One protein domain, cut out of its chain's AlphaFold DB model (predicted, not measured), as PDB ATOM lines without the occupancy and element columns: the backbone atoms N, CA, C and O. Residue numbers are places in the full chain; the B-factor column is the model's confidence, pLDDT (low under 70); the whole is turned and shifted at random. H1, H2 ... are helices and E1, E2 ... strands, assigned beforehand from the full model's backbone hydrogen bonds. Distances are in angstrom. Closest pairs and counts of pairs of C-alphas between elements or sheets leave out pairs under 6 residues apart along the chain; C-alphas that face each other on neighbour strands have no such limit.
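AT A GLANCE: This is residues 597 to 636 and 837 to 908 of the 911 residues of an uncharacterized protein of Prevotella pectinovora (UniProt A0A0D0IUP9). The body is a small closed barrel of five strands, with H1 packed outside it near the place where E1 ends and E2 begins. H2 reaches away from the barrel, with the short H3 near it, and the loop of residues 611 to 623 extends from the ends of E1 and E2. The printed part has 112 residues, with named elements in the order E1 E2 E3 H1 H2 E4 E5 H3; the class is mixed, helices and strands. Round the mixed barrel run E1, E2, E3, E5, E4 and back to E1. The whole is compact, with a radius of gyration of the C-alphas of 14.4 A, and flat, spanning 44 by 42 by 20 A.

IN THESE COORDINATES: Find C-alpha 597 at (354.348, 222.961, 327.278); there E1 begins, residues 597 to 610, 25.0 A long, and it bends by 97 degrees at residue 600. E2 is residues 624 to 632, 23.6 A, and E3 is residues 838 to 846, 23.7 A. Further on come E4, residues 877 to 884, 18.9 A, and E5, residues 889 to 895, 18.3 A. For the helices, look at H1, residues 848 to 855, 10.1 A, and then at H2, residues 865 to 875, 15.4 A, which starts at C-alpha 865 at (375.423, 244.408, 344.077). H3, residues 903 to 907, ends at C-alpha 907 at (362.699, 242.961, 345.880).

HOW THE PARTS SIT: Start at the hairpin E1 and E2, antiparallel at 150 degrees, where N 602 and O 630 are 2.8 A apart, within hydrogen-bond range. E2 and E3 are antiparallel at 155 degrees, with N 627 and O 843 at 2.8 A. E3 and E5 are antiparallel, with N 844 and O 893 at 2.8 A. E4 and E5 form a hairpin, with N 880 and O 892 at 2.8 A. The barrel closes where E4 and E1 pair parallel, N 597 and O 881 at 2.8 A. E1 pairs staggered, with E4 over residues 597 to 601 and with E2 over residues 602 to 610. H1 is on the barrel, outside it, at a height over the sheet of 7.1 A; its closest C-alpha pair with E2 is Ala 624 and Gly 851, 5.2 A. H2 is close to H1 but not clearly touching, the closest C-alphas being those of Ala 855 and Gly 875, 4.8 A. H2 and H3 are also close but not clearly touching, with the C-alphas of Ala 871 and Phe 907 closest at 5.9 A. In H1, H2 and H3 every O i to N i+4 pair is within hydrogen-bond range.

THE WHOLE: The C-alphas farthest apart, those of Gly 863 and Met 886, are 44.4 A apart. Residues 637 to 836 are not printed, and C-alphas 636 and 837 are 8.1 A apart across the cut. The link E1 to E2 is long, with 13 residues. The mean pLDDT of the printed part is 81.6; look for values under 70 at, among others, residues 634 to 636 and 865 to 867.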
ATOM      1  N   LEU A 597     353.933 223.817 326.177       76.62
ATOM      2  CA  LEU A 597     354.348 222.961 327.278       76.62
ATOM      3  C   LEU A 597     353.126 222.202 327.829       76.62
ATOM      4  O   LEU A 597     352.172 222.853 328.278       76.62
ATOM      5  N   PRO A 598     353.124 220.856 327.848       80.12
ATOM      6  CA  PRO A 598     352.001 220.068 328.353       80.12
ATOM      7  C   PRO A 598     352.003 220.035 329.891       80.12
ATOM      8  O   PRO A 598     352.152 218.986 330.507       80.12
ATOM      9  N   LEU A 599     351.907 221.207 330.523       82.56
ATOM     10  CA  LEU A 599     352.053 221.366 331.973       82.56
ATOM     11  C   LEU A 599     350.854 220.843 332.766       82.56
ATOM     12  O   LEU A 599     350.984 220.686 333.979       82.56
ATOM     13  N   ASN A 600     349.692 220.650 332.128       84.12
ATOM     14  CA  ASN A 600     348.423 220.329 332.792       84.12
ATOM     15  C   ASN A 600     348.202 221.196 334.041       84.12
ATOM     16  O   ASN A 600     347.861 220.707 335.114       84.12
ATOM     17  N   ALA A 601     348.489 222.492 333.920       87.44
ATOM     18  CA  ALA A 601     348.625 223.386 335.058       87.44
ATOM     19  C   ALA A 601     347.306 223.516 335.837       87.44
ATOM     20  O   ALA A 601     346.313 224.018 335.303       87.44
ATOM     21  N   THR A 602     347.324 223.128 337.111       91.31
ATOM     22  CA  THR A 602     346.206 223.272 338.049       91.31
ATOM     23  C   THR A 602     346.419 224.522 338.891       91.31
ATOM     24  O   THR A 602     347.424 224.649 339.589       91.31
ATOM     25  N   LEU A 603     345.486 225.472 338.829       91.00
ATOM     26  CA  LEU A 603     345.567 226.709 339.606       91.00
ATOM     27  C   LEU A 603     345.348 226.422 341.098       91.00
ATOM     28  O   LEU A 603     344.280 225.952 341.481       91.00
ATOM     29  N   LEU A 604     346.337 226.746 341.931       91.75
ATOM     30  CA  LEU A 604     346.244 226.641 343.390       91.75
ATOM     31  C   LEU A 604     345.794 227.963 344.010       91.75
ATOM     32  O   LEU A 604     344.905 227.992 344.858       91.75
ATOM     33  N   ASN A 605     346.422 229.061 343.593       91.62
ATOM     34  CA  ASN A 605     346.153 230.390 344.122       91.62
ATOM     35  C   ASN A 605     346.394 231.454 343.047       91.62
ATOM     36  O   ASN A 605     347.238 231.289 342.169       91.62
ATOM     37  N   ARG A 606     345.662 232.566 343.131       92.00
ATOM     38  CA  ARG A 606     345.804 233.720 342.241       92.00
ATOM     39  C   ARG A 606     345.863 234.991 343.072       92.00
ATOM     40  O   ARG A 606     344.930 235.297 343.809       92.00
ATOM     41  N   SER A 607     346.938 235.754 342.914       91.56
ATOM     42  CA  SER A 607     347.123 237.053 343.571       91.56
ATOM     43  C   SER A 607     347.492 238.138 342.567       91.56
ATOM     44  O   SER A 607     347.973 237.835 341.480       91.56
ATOM     45  N   VAL A 608     347.323 239.409 342.927       90.56
ATOM     46  CA  VAL A 608     347.742 240.518 342.060       90.56
ATOM     47  C   VAL A 608     349.265 240.672 342.101       90.56
ATOM     48  O   VAL A 608     349.850 240.857 343.165       90.56
ATOM     49  N   PHE A 609     349.906 240.598 340.934       88.50
ATOM     50  CA  PHE A 609     351.343 240.829 340.751       88.50
ATOM     51  C   PHE A 609     351.655 242.316 340.557       88.50
ATOM     52  O   PHE A 609     352.604 242.836 341.139       88.50
ATOM     53  N   ARG A 610     350.836 243.007 339.753       88.19
ATOM     54  CA  ARG A 610     350.863 244.464 339.570       88.19
ATOM     55  C   ARG A 610     349.457 244.964 339.264       88.19
ATOM     56  O   ARG A 610     348.790 244.422 338.384       88.19
ATOM     57  N   ASN A 611     349.051 246.022 339.959       87.88
ATOM     58  CA  ASN A 611     347.767 246.678 339.726       87.88
ATOM     59  C   ASN A 611     347.748 247.313 338.331       87.88
ATOM     60  O   ASN A 611     348.691 248.007 337.941       87.88
ATOM     61  N   GLY A 612     346.666 247.075 337.603       84.00
ATOM     62  CA  GLY A 612     346.361 247.710 336.336       84.00
ATOM     63  C   GLY A 612     345.633 249.040 336.516       84.00
ATOM     64  O   GLY A 612     345.543 249.622 337.604       84.00
ATOM     65  N   LYS A 613     345.078 249.532 335.413       83.06
ATOM     66  CA  LYS A 613     344.259 250.739 335.384       83.06
ATOM     67  C   LYS A 613     342.839 250.406 335.845       83.06
ATOM     68  O   LYS A 613     342.186 249.513 335.308       83.06
ATOM     69  N   ARG A 614     342.323 251.166 336.817       72.44
ATOM     70  CA  ARG A 614     340.948 250.989 337.322       72.44
ATOM     71  C   ARG A 614     339.922 251.092 336.186       72.44
ATOM     72  O   ARG A 614     339.991 252.021 335.384       72.44
ATOM     73  N   ASN A 615     338.945 250.181 336.189       69.50
ATOM     74  CA  ASN A 615     337.797 250.143 335.270       69.50
ATOM     75  C   ASN A 615     338.156 250.037 333.776       69.50
ATOM     76  O   ASN A 615     337.397 250.505 332.928       69.50
ATOM     77  N   SER A 616     339.298 249.436 333.437       74.88
ATOM     78  CA  SER A 616     339.594 249.098 332.045       74.88
ATOM     79  C   SER A 616     338.785 247.875 331.593       74.88
ATOM     80  O   SER A 616     338.683 246.888 332.314       74.88
ATOM     81  N   ALA A 617     338.231 247.933 330.379       71.56
ATOM     82  CA  ALA A 617     337.632 246.782 329.695       71.56
ATOM     83  C   ALA A 617     338.659 245.994 328.852       71.56
ATOM     84  O   ALA A 617     338.318 245.003 328.208       71.56
ATOM     85  N   SER A 618     339.916 246.444 328.819       82.56
ATOM     86  CA  SER A 618     340.985 245.884 328.000       82.56
ATOM     87  C   SER A 618     341.845 244.897 328.785       82.56
ATOM     88  O   SER A 618     342.246 245.156 329.918       82.56
ATOM     89  N   VAL A 619     342.274 243.817 328.123       84.00
ATOM     90  CA  VAL A 619     343.285 242.881 328.656       84.00
ATOM     91  C   VAL A 619     344.587 243.603 329.035       84.00
ATOM     92  O   VAL A 619     345.279 243.188 329.962       84.00
ATOM     93  N   PHE A 620     344.901 244.709 328.355       87.06
ATOM     94  CA  PHE A 620     346.075 245.535 328.634       87.06
ATOM     95  C   PHE A 620     345.895 246.496 329.807       87.06
ATOM     96  O   PHE A 620     346.895 246.972 330.319       87.06
ATOM     97  N   GLY A 621     344.671 246.820 330.222       84.62
ATOM     98  CA  GLY A 621     344.443 247.678 331.388       84.62
ATOM     99  C   GLY A 621     344.150 246.894 332.665       84.62
ATOM    100  O   GLY A 621     344.199 247.474 333.744       84.62
ATOM    101  N   ASN A 622     343.897 245.588 332.561       87.88
ATOM    102  CA  ASN A 622     343.696 244.698 333.703       87.88
ATOM    103  C   ASN A 622     344.959 244.544 334.567       87.88
ATOM    104  O   ASN A 622     346.078 244.871 334.153       87.88
ATOM    105  N   ASP A 623     344.772 243.994 335.766       90.62
ATOM    106  CA  ASP A 623     345.869 243.606 336.647       90.62
ATOM    107  C   ASP A 623     346.753 242.534 335.987       90.62
ATOM    108  O   ASP A 623     346.282 241.631 335.282       90.62
ATOM    109  N   ALA A 624     348.059 242.615 336.237       90.19
ATOM    110  CA  ALA A 624     348.937 241.474 336.036       90.19
ATOM    111  C   ALA A 624     348.736 240.531 337.225       90.19
ATOM    112  O   ALA A 624     348.922 240.937 338.374       90.19
ATOM    113  N   MET A 625     348.349 239.288 336.959       91.50
ATOM    114  CA  MET A 625     348.085 238.275 337.980       91.50
ATOM    115  C   MET A 625     349.312 237.389 338.169       91.50
ATOM    116  O   MET A 625     350.035 237.115 337.217       91.50
ATOM    117  N   LEU A 626     349.535 236.935 339.396       92.44
ATOM    118  CA  LEU A 626     350.474 235.883 339.751       92.44
ATOM    119  C   LEU A 626     349.661 234.627 340.059       92.44
ATOM    120  O   LEU A 626     348.995 234.560 341.094       92.44
ATOM    121  N   ASP A 627     349.731 233.656 339.156       91.94
ATOM    122  CA  ASP A 627     349.118 232.346 339.318       91.94
ATOM    123  C   ASP A 627     350.144 231.399 339.949       91.94
ATOM    124  O   ASP A 627     351.181 231.094 339.357       91.94
ATOM    125  N   GLU A 628     349.856 230.942 341.165       92.38
ATOM    126  CA  GLU A 628     350.514 229.786 341.762       92.38
ATOM    127  C   GLU A 628     349.826 228.540 341.215       92.38
ATOM    128  O   GLU A 628     348.635 228.313 341.445       92.38
ATOM    129  N   VAL A 629     350.572 227.749 340.455       90.12
ATOM    130  CA  VAL A 629     350.064 226.569 339.762       90.12
ATOM    131  C   VAL A 629     350.829 225.331 340.197       90.12
ATOM    132  O   VAL A 629     352.038 225.374 340.417       90.12
ATOM    133  N   GLU A 630     350.121 224.216 340.298       89.44
ATOM    134  CA  GLU A 630     350.730 222.896 340.298       89.44
ATOM    135  C   GLU A 630     350.834 222.427 338.846       89.44
ATOM    136  O   GLU A 630     349.844 222.430 338.118       89.44
ATOM    137  N   VAL A 631     352.036 222.082 338.404       85.19
ATOM    138  CA  VAL A 631     352.332 221.703 337.020       85.19
ATOM    139  C   VAL A 631     352.994 220.342 336.979       85.19
ATOM    140  O   VAL A 631     353.693 219.948 337.915       85.19
ATOM    141  N   ASP A 632     352.788 219.628 335.884       80.38
ATOM    142  CA  ASP A 632     353.458 218.364 335.645       80.38
ATOM    143  C   ASP A 632     354.961 218.589 335.494       80.38
ATOM    144  O   ASP A 632     355.428 219.484 334.782       80.38
ATOM    145  N   VAL A 633     355.732 217.751 336.182       72.25
ATOM    146  CA  VAL A 633     357.181 217.719 336.015       72.25
ATOM    147  C   VAL A 633     357.459 217.064 334.665       72.25
ATOM    148  O   VAL A 633     357.449 215.838 334.550       72.25
ATOM    149  N   LEU A 634     357.680 217.898 333.645       66.31
ATOM    150  CA  LEU A 634     357.877 217.469 332.253       66.31
ATOM    151  C   LEU A 634     359.071 216.521 332.074       66.31
ATOM    152  O   LEU A 634     359.062 215.682 331.176       66.31
ATOM    153  N   SER A 635     360.066 216.621 332.955       64.19
ATOM    154  CA  SER A 635     361.299 215.846 332.874       64.19
ATOM    155  C   SER A 635     361.671 215.336 334.266       64.19
ATOM    156  O   SER A 635     361.908 216.127 335.185       64.19
ATOM    157  N   ARG A 636     361.707 214.006 334.440       69.38
ATOM    158  CA  ARG A 636     362.107 213.353 335.698       69.38
ATOM    159  C   ARG A 636     363.573 212.923 335.653       69.38
ATOM    160  O   ARG A 636     363.987 212.340 334.647       69.38
ATOM    161  N   THR A 837     355.461 213.810 341.087       70.75
ATOM    162  CA  THR A 837     355.063 213.886 339.674       70.75
ATOM    163  C   THR A 837     354.632 215.289 339.256       70.75
ATOM    164  O   THR A 837     354.533 215.565 338.061       70.75
ATOM    165  N   ARG A 838     354.395 216.168 340.235       80.56
ATOM    166  CA  ARG A 838     353.992 217.561 340.043       80.56
ATOM    167  C   ARG A 838     354.841 218.501 340.898       80.56
ATOM    168  O   ARG A 838     355.339 218.104 341.955       80.56
ATOM    169  N   GLU A 839     355.027 219.733 340.440       82.06
ATOM    170  CA  GLU A 839     355.742 220.786 341.168       82.06
ATOM    171  C   GLU A 839     354.953 222.098 341.199       82.06
ATOM    172  O   GLU A 839     354.079 222.334 340.369       82.06
ATOM    173  N   ARG A 840     355.267 222.971 342.164       84.50
ATOM    174  CA  ARG A 840     354.697 224.322 342.213       84.50
ATOM    175  C   ARG A 840     355.506 225.273 341.341       84.50
ATOM    176  O   ARG A 840     356.715 225.410 341.535       84.50
ATOM    177  N   ALA A 841     354.822 225.985 340.458       85.31
ATOM    178  CA  ALA A 841     355.380 227.038 339.624       85.31
ATOM    179  C   ALA A 841     354.577 228.338 339.771       85.31
ATOM    180  O   ALA A 841     353.421 228.340 340.197       85.31
ATOM    181  N   TYR A 842     355.209 229.456 339.414       89.19
ATOM    182  CA  TYR A 842     354.604 230.784 339.468       89.19
ATOM    183  C   TYR A 842     354.589 231.389 338.069       89.19
ATOM    184  O   TYR A 842     355.643 231.623 337.472       89.19
ATOM    185  N   ILE A 843     353.392 231.638 337.546       90.06
ATOM    186  CA  ILE A 843     353.188 232.143 336.189       90.06
ATOM    187  C   ILE A 843     352.484 233.492 336.271       90.06
ATOM    188  O   ILE A 843     351.416 233.616 336.863       90.06
ATOM    189  N   VAL A 844     353.073 234.514 335.653       91.06
ATOM    190  CA  VAL A 844     352.415 235.809 335.492       91.06
ATOM    191  C   VAL A 844     351.437 235.720 334.319       91.06
ATOM    192  O   VAL A 844     351.836 235.372 333.206       91.06
ATOM    193  N   THR A 845     350.166 236.030 334.566       89.81
ATOM    194  CA  THR A 845     349.065 235.990 333.589       89.81
ATOM    195  C   THR A 845     348.295 237.319 333.570       89.81
ATOM    196  O   THR A 845     348.609 238.256 334.307       89.81
ATOM    197  N   GLY A 846     347.308 237.458 332.679       87.88
ATOM    198  CA  GLY A 846     346.573 238.714 332.499       87.88
ATOM    199  C   GLY A 846     347.386 239.736 331.705       87.88
ATOM    200  O   GLY A 846     347.778 239.465 330.568       87.88
ATOM    201  N   ASN A 847     347.644 240.909 332.284       89.19
ATOM    202  CA  ASN A 847     348.401 241.971 331.623       89.19
ATOM    203  C   ASN A 847     349.908 241.662 331.555       89.19
ATOM    204  O   ASN A 847     350.709 242.134 332.367       89.19
ATOM    205  N   LEU A 848     350.303 240.865 330.557       88.12
ATOM    206  CA  LEU A 848     351.690 240.426 330.385       88.12
ATOM    207  C   LEU A 848     352.662 241.580 330.120       88.12
ATOM    208  O   LEU A 848     353.797 241.513 330.581       88.12
ATOM    209  N   LEU A 849     352.249 242.647 329.424       87.88
ATOM    210  CA  LEU A 849     353.130 243.796 329.171       87.88
ATOM    211  C   LEU A 849     353.543 244.464 330.487       87.88
ATOM    212  O   LEU A 849     354.734 244.651 330.746       87.88
ATOM    213  N   SER A 850     352.563 244.756 331.342       87.81
ATOM    214  CA  SER A 850     352.796 245.349 332.659       87.81
ATOM    215  C   SER A 850     353.546 244.396 333.597       87.81
ATOM    216  O   SER A 850     354.467 244.822 334.303       87.81
ATOM    217  N   GLY A 851     353.205 243.102 333.563       88.31
ATOM    218  CA  GLY A 851     353.830 242.059 334.373       88.31
ATOM    219  C   GLY A 851     355.303 241.820 334.034       88.31
ATOM    220  O   GLY A 851     356.144 241.813 334.931       88.31
ATOM    221  N   ILE A 852     355.650 241.704 332.747       87.94
ATOM    222  CA  ILE A 852     357.042 241.549 332.294       87.94
ATOM    223  C   ILE A 852     357.849 242.811 332.625       87.94
ATOM    224  O   ILE A 852     358.975 242.705 333.117       87.94
ATOM    225  N   ALA A 853     357.275 244.003 332.406       87.06
ATOM    226  CA  ALA A 853     357.923 245.268 332.759       87.06
ATOM    227  C   ALA A 853     358.264 245.323 334.254       87.06
ATOM    228  O   ALA A 853     359.362 245.739 334.623       87.06
ATOM    229  N   PHE A 854     357.339 244.876 335.106       87.19
ATOM    230  CA  PHE A 854     357.517 244.838 336.553       87.19
ATOM    231  C   PHE A 854     358.557 243.797 336.984       87.19
ATOM    232  O   PHE A 854     359.476 244.121 337.736       87.19
ATOM    233  N   ALA A 855     358.479 242.576 336.445       85.19
ATOM    234  CA  ALA A 855     359.418 241.495 336.737       85.19
ATOM    235  C   ALA A 855     360.868 241.873 336.374       85.19
ATOM    236  O   ALA A 855     361.786 241.657 337.165       85.19
ATOM    237  N   LYS A 856     361.077 242.540 335.228       82.44
ATOM    238  CA  LYS A 856     362.396 243.042 334.794       82.44
ATOM    239  C   LYS A 856     362.997 244.108 335.721       82.44
ATOM    240  O   LYS A 856     364.203 244.334 335.680       82.44
ATOM    241  N   GLN A 857     362.190 244.772 336.543       84.12
ATOM    242  CA  GLN A 857     362.660 245.789 337.486       84.12
ATOM    243  C   GLN A 857     362.980 245.234 338.883       84.12
ATOM    244  O   GLN A 857     363.404 246.000 339.755       84.12
ATOM    245  N   PHE A 858     362.820 243.926 339.112       82.00
ATOM    246  CA  PHE A 858     363.183 243.302 340.384       82.00
ATOM    247  C   PHE A 858     364.632 243.609 340.765       82.00
ATOM    248  O   PHE A 858     365.556 243.503 339.958       82.00
ATOM    249  N   GLY A 859     364.841 244.014 342.016       74.81
ATOM    250  CA  GLY A 859     366.173 244.319 342.532       74.81
ATOM    251  C   GLY A 859     366.752 245.674 342.109       74.81
ATOM    252  O   GLY A 859     367.795 246.055 342.637       74.81
ATOM    253  N   LYS A 860     366.096 246.450 341.229       78.88
ATOM    254  CA  LYS A 860     366.612 247.746 340.732       78.88
ATOM    255  C   LYS A 860     366.968 248.730 341.856       78.88
ATOM    256  O   LYS A 860     367.952 249.456 341.743       78.88
ATOM    257  N   ASN A 861     366.220 248.693 342.958       73.50
ATOM    258  CA  ASN A 861     366.403 249.575 344.114       73.50
ATOM    259  C   ASN A 861     367.292 248.966 345.220       73.50
ATOM    260  O   ASN A 861     367.463 249.568 346.278       73.50
ATOM    261  N   VAL A 862     367.867 247.777 345.009       78.19
ATOM    262  CA  VAL A 862     368.719 247.102 345.999       78.19
ATOM    263  C   VAL A 862     370.135 247.662 345.910       78.19
ATOM    264  O   VAL A 862     370.806 247.501 344.892       78.19
ATOM    265  N   GLY A 863     370.617 248.325 346.965       71.25
ATOM    266  CA  GLY A 863     371.945 248.957 346.988       71.25
ATOM    267  C   GLY A 863     373.119 247.970 346.906       71.25
ATOM    268  O   GLY A 863     374.145 248.281 346.308       71.25
ATOM    269  N   ASN A 864     372.960 246.761 347.448       79.19
ATOM    270  CA  ASN A 864     373.998 245.727 347.438       79.19
ATOM    271  C   ASN A 864     374.049 244.998 346.081       79.19
ATOM    272  O   ASN A 864     373.057 244.402 345.665       79.19
ATOM    273  N   ARG A 865     375.216 245.002 345.416       69.88
ATOM    274  CA  ARG A 865     375.423 244.408 344.077       69.88
ATOM    275  C   ARG A 865     375.058 242.916 344.011       69.88
ATOM    276  O   ARG A 865     374.403 242.508 343.057       69.88
ATOM    277  N   LYS A 866     375.417 242.115 345.023       63.53
ATOM    278  CA  LYS A 866     375.145 240.664 345.059       63.53
ATOM    279  C   LYS A 866     373.653 240.383 345.278       63.53
ATOM    280  O   LYS A 866     373.046 239.643 344.509       63.53
ATOM    281  N   LEU A 867     373.032 241.046 346.258       68.06
ATOM    282  CA  LEU A 867     371.585 240.926 346.503       68.06
ATOM    283  C   LEU A 867     370.753 241.445 345.323       68.06
ATOM    284  O   LEU A 867     369.720 240.864 345.005       68.06
ATOM    285  N   ARG A 868     371.220 242.496 344.638       73.19
ATOM    286  CA  ARG A 868     370.620 243.000 343.397       73.19
ATOM    287  C   ARG A 868     370.637 241.935 342.304       73.19
ATOM    288  O   ARG A 868     369.601 241.701 341.696       73.19
ATOM    289  N   GLN A 869     371.772 241.270 342.086       67.75
ATOM    290  CA  GLN A 869     371.886 240.220 341.073       67.75
ATOM    291  C   GLN A 869     370.962 239.029 341.376       67.75
ATOM    292  O   GLN A 869     370.295 238.517 340.478       67.75
ATOM    293  N   ILE A 870     370.868 238.622 342.645       68.19
ATOM    294  CA  ILE A 870     369.962 237.553 343.092       68.19
ATOM    295  C   ILE A 870     368.500 237.956 342.871       68.19
ATOM    296  O   ILE A 870     367.728 237.192 342.296       68.19
ATOM    297  N   ALA A 871     368.127 239.167 343.286       72.06
ATOM    298  CA  ALA A 871     366.789 239.708 343.092       72.06
ATOM    299  C   ALA A 871     366.412 239.773 341.602       72.06
ATOM    300  O   ALA A 871     365.327 239.334 341.223       72.06
ATOM    301  N   MET A 872     367.332 240.230 340.750       71.81
ATOM    302  CA  MET A 872     367.158 240.227 339.297       71.81
ATOM    303  C   MET A 872     366.954 238.808 338.756       71.81
ATOM    304  O   MET A 872     366.036 238.583 337.978       71.81
ATOM    305  N   ASN A 873     367.751 237.829 339.196       67.94
ATOM    306  CA  ASN A 873     367.617 236.436 338.758       67.94
ATOM    307  C   ASN A 873     366.302 235.776 339.209       67.94
ATOM    308  O   ASN A 873     365.809 234.882 338.526       67.94
ATOM    309  N   LYS A 874     365.727 236.212 340.334       74.25
ATOM    310  CA  LYS A 874     364.410 235.761 340.808       74.25
ATOM    311  C   LYS A 874     363.255 236.350 339.996       74.25
ATOM    312  O   LYS A 874     362.277 235.653 339.758       74.25
ATOM    313  N   GLY A 875     363.374 237.608 339.563       72.75
ATOM    314  CA  GLY A 875     362.405 238.258 338.669       72.75
ATOM    315  C   GLY A 875     362.552 237.866 337.193       72.75
ATOM    316  O   GLY A 875     361.656 238.121 336.387       72.75
ATOM    317  N   ARG A 876     363.668 237.231 336.810       74.12
ATOM    318  CA  ARG A 876     363.828 236.641 335.476       74.12
ATOM    319  C   ARG A 876     362.850 235.486 335.283       74.12
ATOM    320  O   ARG A 876     362.562 234.724 336.200       74.12
ATOM    321  N   GLY A 877     362.380 235.369 334.056       73.25
ATOM    322  CA  GLY A 877     361.447 234.358 333.604       73.25
ATOM    323  C   GLY A 877     361.466 234.290 332.085       73.25
ATOM    324  O   GLY A 877     362.223 235.016 331.433       73.25
ATOM    325  N   HIS A 878     360.627 233.436 331.525       72.75
ATOM    326  CA  HIS A 878     360.460 233.325 330.083       72.75
ATOM    327  C   HIS A 878     358.974 233.258 329.723       72.75
ATOM    328  O   HIS A 878     358.143 232.760 330.487       72.75
ATOM    329  N   LEU A 879     358.636 233.801 328.554       77.88
ATOM    330  CA  LEU A 879     357.306 233.645 327.971       77.88
ATOM    331  C   LEU A 879     357.089 232.167 327.644       77.88
ATOM    332  O   LEU A 879     357.957 231.535 327.050       77.88
ATOM    333  N   ILE A 880     355.942 231.633 328.049       76.75
ATOM    334  CA  ILE A 880     355.529 230.261 327.763       76.75
ATOM    335  C   ILE A 880     354.122 230.227 327.193       76.75
ATOM    336  O   ILE A 880     353.255 231.026 327.563       76.75
ATOM    337  N   THR A 881     353.897 229.221 326.363       80.88
ATOM    338  CA  THR A 881     352.572 228.727 326.010       80.88
ATOM    339  C   THR A 881     352.417 227.356 326.667       80.88
ATOM    340  O   THR A 881     353.335 226.547 326.594       80.88
ATOM    341  N   TYR A 882     351.313 227.093 327.367       83.75
ATOM    342  CA  TYR A 882     351.148 225.874 328.169       83.75
ATOM    343  C   TYR A 882     349.702 225.370 328.214       83.75
ATOM    344  O   TYR A 882     348.778 226.151 327.987       83.75
ATOM    345  N   THR A 883     349.488 224.086 328.523       86.38
ATOM    346  CA  THR A 883     348.146 223.525 328.762       86.38
ATOM    347  C   THR A 883     347.746 223.604 330.232       86.38
ATOM    348  O   THR A 883     348.557 223.354 331.128       86.38
ATOM    349  N   ASP A 884     346.488 223.960 330.492       87.81
ATOM    350  CA  ASP A 884     345.872 223.763 331.806       87.81
ATOM    351  C   ASP A 884     345.322 222.340 331.975       87.81
ATOM    352  O   ASP A 884     345.314 221.542 331.038       87.81
ATOM    353  N   ASP A 885     344.863 222.021 333.182       85.62
ATOM    354  CA  ASP A 885     344.234 220.742 333.539       85.62
ATOM    355  C   ASP A 885     342.953 220.399 332.750       85.62
ATOM    356  O   ASP A 885     342.489 219.262 332.792       85.62
ATOM    357  N   MET A 886     342.402 221.346 331.982       85.31
ATOM    358  CA  MET A 886     341.281 221.132 331.060       85.31
ATOM    359  C   MET A 886     341.734 221.019 329.594       85.31
ATOM    360  O   MET A 886     340.900 221.051 328.688       85.31
ATOM    361  N   GLY A 887     343.043 220.937 329.339       80.06
ATOM    362  CA  GLY A 887     343.622 220.865 327.997       80.06
ATOM    363  C   GLY A 887     343.568 222.183 327.215       80.06
ATOM    364  O   GLY A 887     343.819 222.192 326.010       80.06
ATOM    365  N   ARG A 888     343.246 223.314 327.859       83.75
ATOM    366  CA  ARG A 888     343.190 224.624 327.193       83.75
ATOM    367  C   ARG A 888     344.580 225.233 327.114       83.75
ATOM    368  O   ARG A 888     345.303 225.282 328.107       83.75
ATOM    369  N   VAL A 889     344.917 225.776 325.949       82.88
ATOM    370  CA  VAL A 889     346.188 226.470 325.718       82.88
ATOM    371  C   VAL A 889     346.133 227.887 326.298       82.88
ATOM    372  O   VAL A 889     345.243 228.676 325.968       82.88
ATOM    373  N   LYS A 890     347.097 228.222 327.159       84.00
ATOM    374  CA  LYS A 890     347.261 229.527 327.809       84.00
ATOM    375  C   LYS A 890     348.647 230.100 327.537       84.00
ATOM    376  O   LYS A 890     349.592 229.365 327.280       84.00
ATOM    377  N   ASN A 891     348.759 231.422 327.634       85.75
ATOM    378  CA  ASN A 891     350.029 232.141 327.557       85.75
ATOM    379  C   ASN A 891     350.337 232.791 328.906       85.75
ATOM    380  O   ASN A 891     349.438 233.335 329.552       85.75
ATOM    381  N   GLY A 892     351.603 232.766 329.307       87.50
ATOM    382  CA  GLY A 892     352.054 233.353 330.563       87.50
ATOM    383  C   GLY A 892     353.545 233.661 330.555       87.50
ATOM    384  O   GLY A 892     354.270 233.274 329.642       87.50
ATOM    385  N   TYR A 893     354.009 234.366 331.579       86.88
ATOM    386  CA  TYR A 893     355.432 234.575 331.828       86.88
ATOM    387  C   TYR A 893     355.825 233.792 333.079       86.88
ATOM    388  O   TYR A 893     355.472 234.175 334.196       86.88
ATOM    389  N   MET A 894     356.496 232.657 332.887       84.94
ATOM    390  CA  MET A 894     356.894 231.776 333.984       84.94
ATOM    391  C   MET A 894     358.111 232.364 334.682       84.94
ATOM    392  O   MET A 894     359.153 232.568 334.059       84.94
ATOM    393  N   LEU A 895     357.966 232.662 335.971       82.88
ATOM    394  CA  LEU A 895     359.053 233.183 336.791       82.88
ATOM    395  C   LEU A 895     360.054 232.073 337.116       82.88
ATOM    396  O   LEU A 895     359.745 230.882 337.065       82.88
ATOM    397  N   SER A 896     361.267 232.477 337.482       75.25
ATOM    398  CA  SER A 896     362.318 231.570 337.932       75.25
ATOM    399  C   SER A 896     361.816 230.598 339.003       75.25
ATOM    400  O   SER A 896     361.126 231.000 339.938       75.25
ATOM    401  N   ARG A 897     362.277 229.340 338.967       71.69
ATOM    402  CA  ARG A 897     362.057 228.366 340.059       71.69
ATOM    403  C   ARG A 897     362.567 228.861 341.424       71.69
ATOM    404  O   ARG A 897     362.179 228.329 342.464       71.69
ATOM    405  N   MET A 898     363.434 229.878 341.439       69.06
ATOM    406  CA  MET A 898     363.926 230.534 342.657       69.06
ATOM    407  C   MET A 898     362.951 231.559 343.245       69.06
ATOM    408  O   MET A 898     363.142 231.979 344.386       69.06
ATOM    409  N   PHE A 899     361.946 231.985 342.481       79.50
ATOM    410  CA  PHE A 899     360.959 232.953 342.926       79.50
ATOM    411  C   PHE A 899     360.124 232.378 344.072       79.50
ATOM    412  O   PHE A 899     359.713 231.212 344.065       79.50
ATOM    413  N   ARG A 900     359.882 233.204 345.084       82.56
ATOM    414  CA  ARG A 900     358.952 232.936 346.178       82.56
ATOM    415  C   ARG A 900     358.011 234.133 346.321       82.56
ATOM    416  O   ARG A 900     358.471 235.260 346.170       82.56
ATOM    417  N   PRO A 901     356.735 233.946 346.702       81.62
ATOM    418  CA  PRO A 901     355.800 235.058 346.892       81.62
ATOM    419  C   PRO A 901     356.306 236.126 347.873       81.62
ATOM    420  O   PRO A 901     356.066 237.314 347.680       81.62
ATOM    421  N   THR A 902     357.084 235.725 348.885       82.50
ATOM    422  CA  THR A 902     357.735 236.642 349.833       82.50
ATOM    423  C   THR A 902     358.706 237.615 349.162       82.50
ATOM    424  O   THR A 902     358.909 238.712 349.670       82.50
ATOM    425  N   ASP A 903     359.282 237.266 348.005       81.62
ATOM    426  CA  ASP A 903     360.216 238.124 347.269       81.62
ATOM    427  C   ASP A 903     359.567 239.437 346.808       81.62
ATOM    428  O   ASP A 903     360.264 240.446 346.686       81.62
ATOM    429  N   LEU A 904     358.240 239.465 346.630       82.81
ATOM    430  CA  LEU A 904     357.493 240.690 346.328       82.81
ATOM    431  C   LEU A 904     357.626 241.746 347.432       82.81
ATOM    432  O   LEU A 904     357.615 242.936 347.145       82.81
ATOM    433  N   GLN A 905     357.798 241.338 348.689       80.75
ATOM    434  CA  GLN A 905     357.939 242.277 349.806       80.75
ATOM    435  C   GLN A 905     359.336 242.911 349.857       80.75
ATOM    436  O   GLN A 905     359.488 244.052 350.290       80.75
ATOM    437  N   PHE A 906     360.360 242.178 349.408       77.00
ATOM    438  CA  PHE A 906     361.764 242.566 349.575       77.00
ATOM    439  C   PHE A 906     362.396 243.164 348.317       77.00
ATOM    440  O   PHE A 906     363.272 244.023 348.419       77.00
ATOM    441  N   PHE A 907     361.987 242.701 347.134       80.69
ATOM    442  CA  PHE A 907     362.699 242.961 345.880       80.69
ATOM    443  C   PHE A 907     361.853 243.625 344.797       80.69
ATOM    444  O   PHE A 907     362.418 244.046 343.780       80.69
ATOM    445  N   ALA A 908     360.539 243.736 345.006       77.12
ATOM    446  CA  ALA A 908     359.668 244.425 344.072       77.12
ATOM    447  C   ALA A 908     360.041 245.916 343.952       77.12
ATOM    448  O   ALA A 908     360.480 246.541 344.927       77.12
TER     449      ALA A 908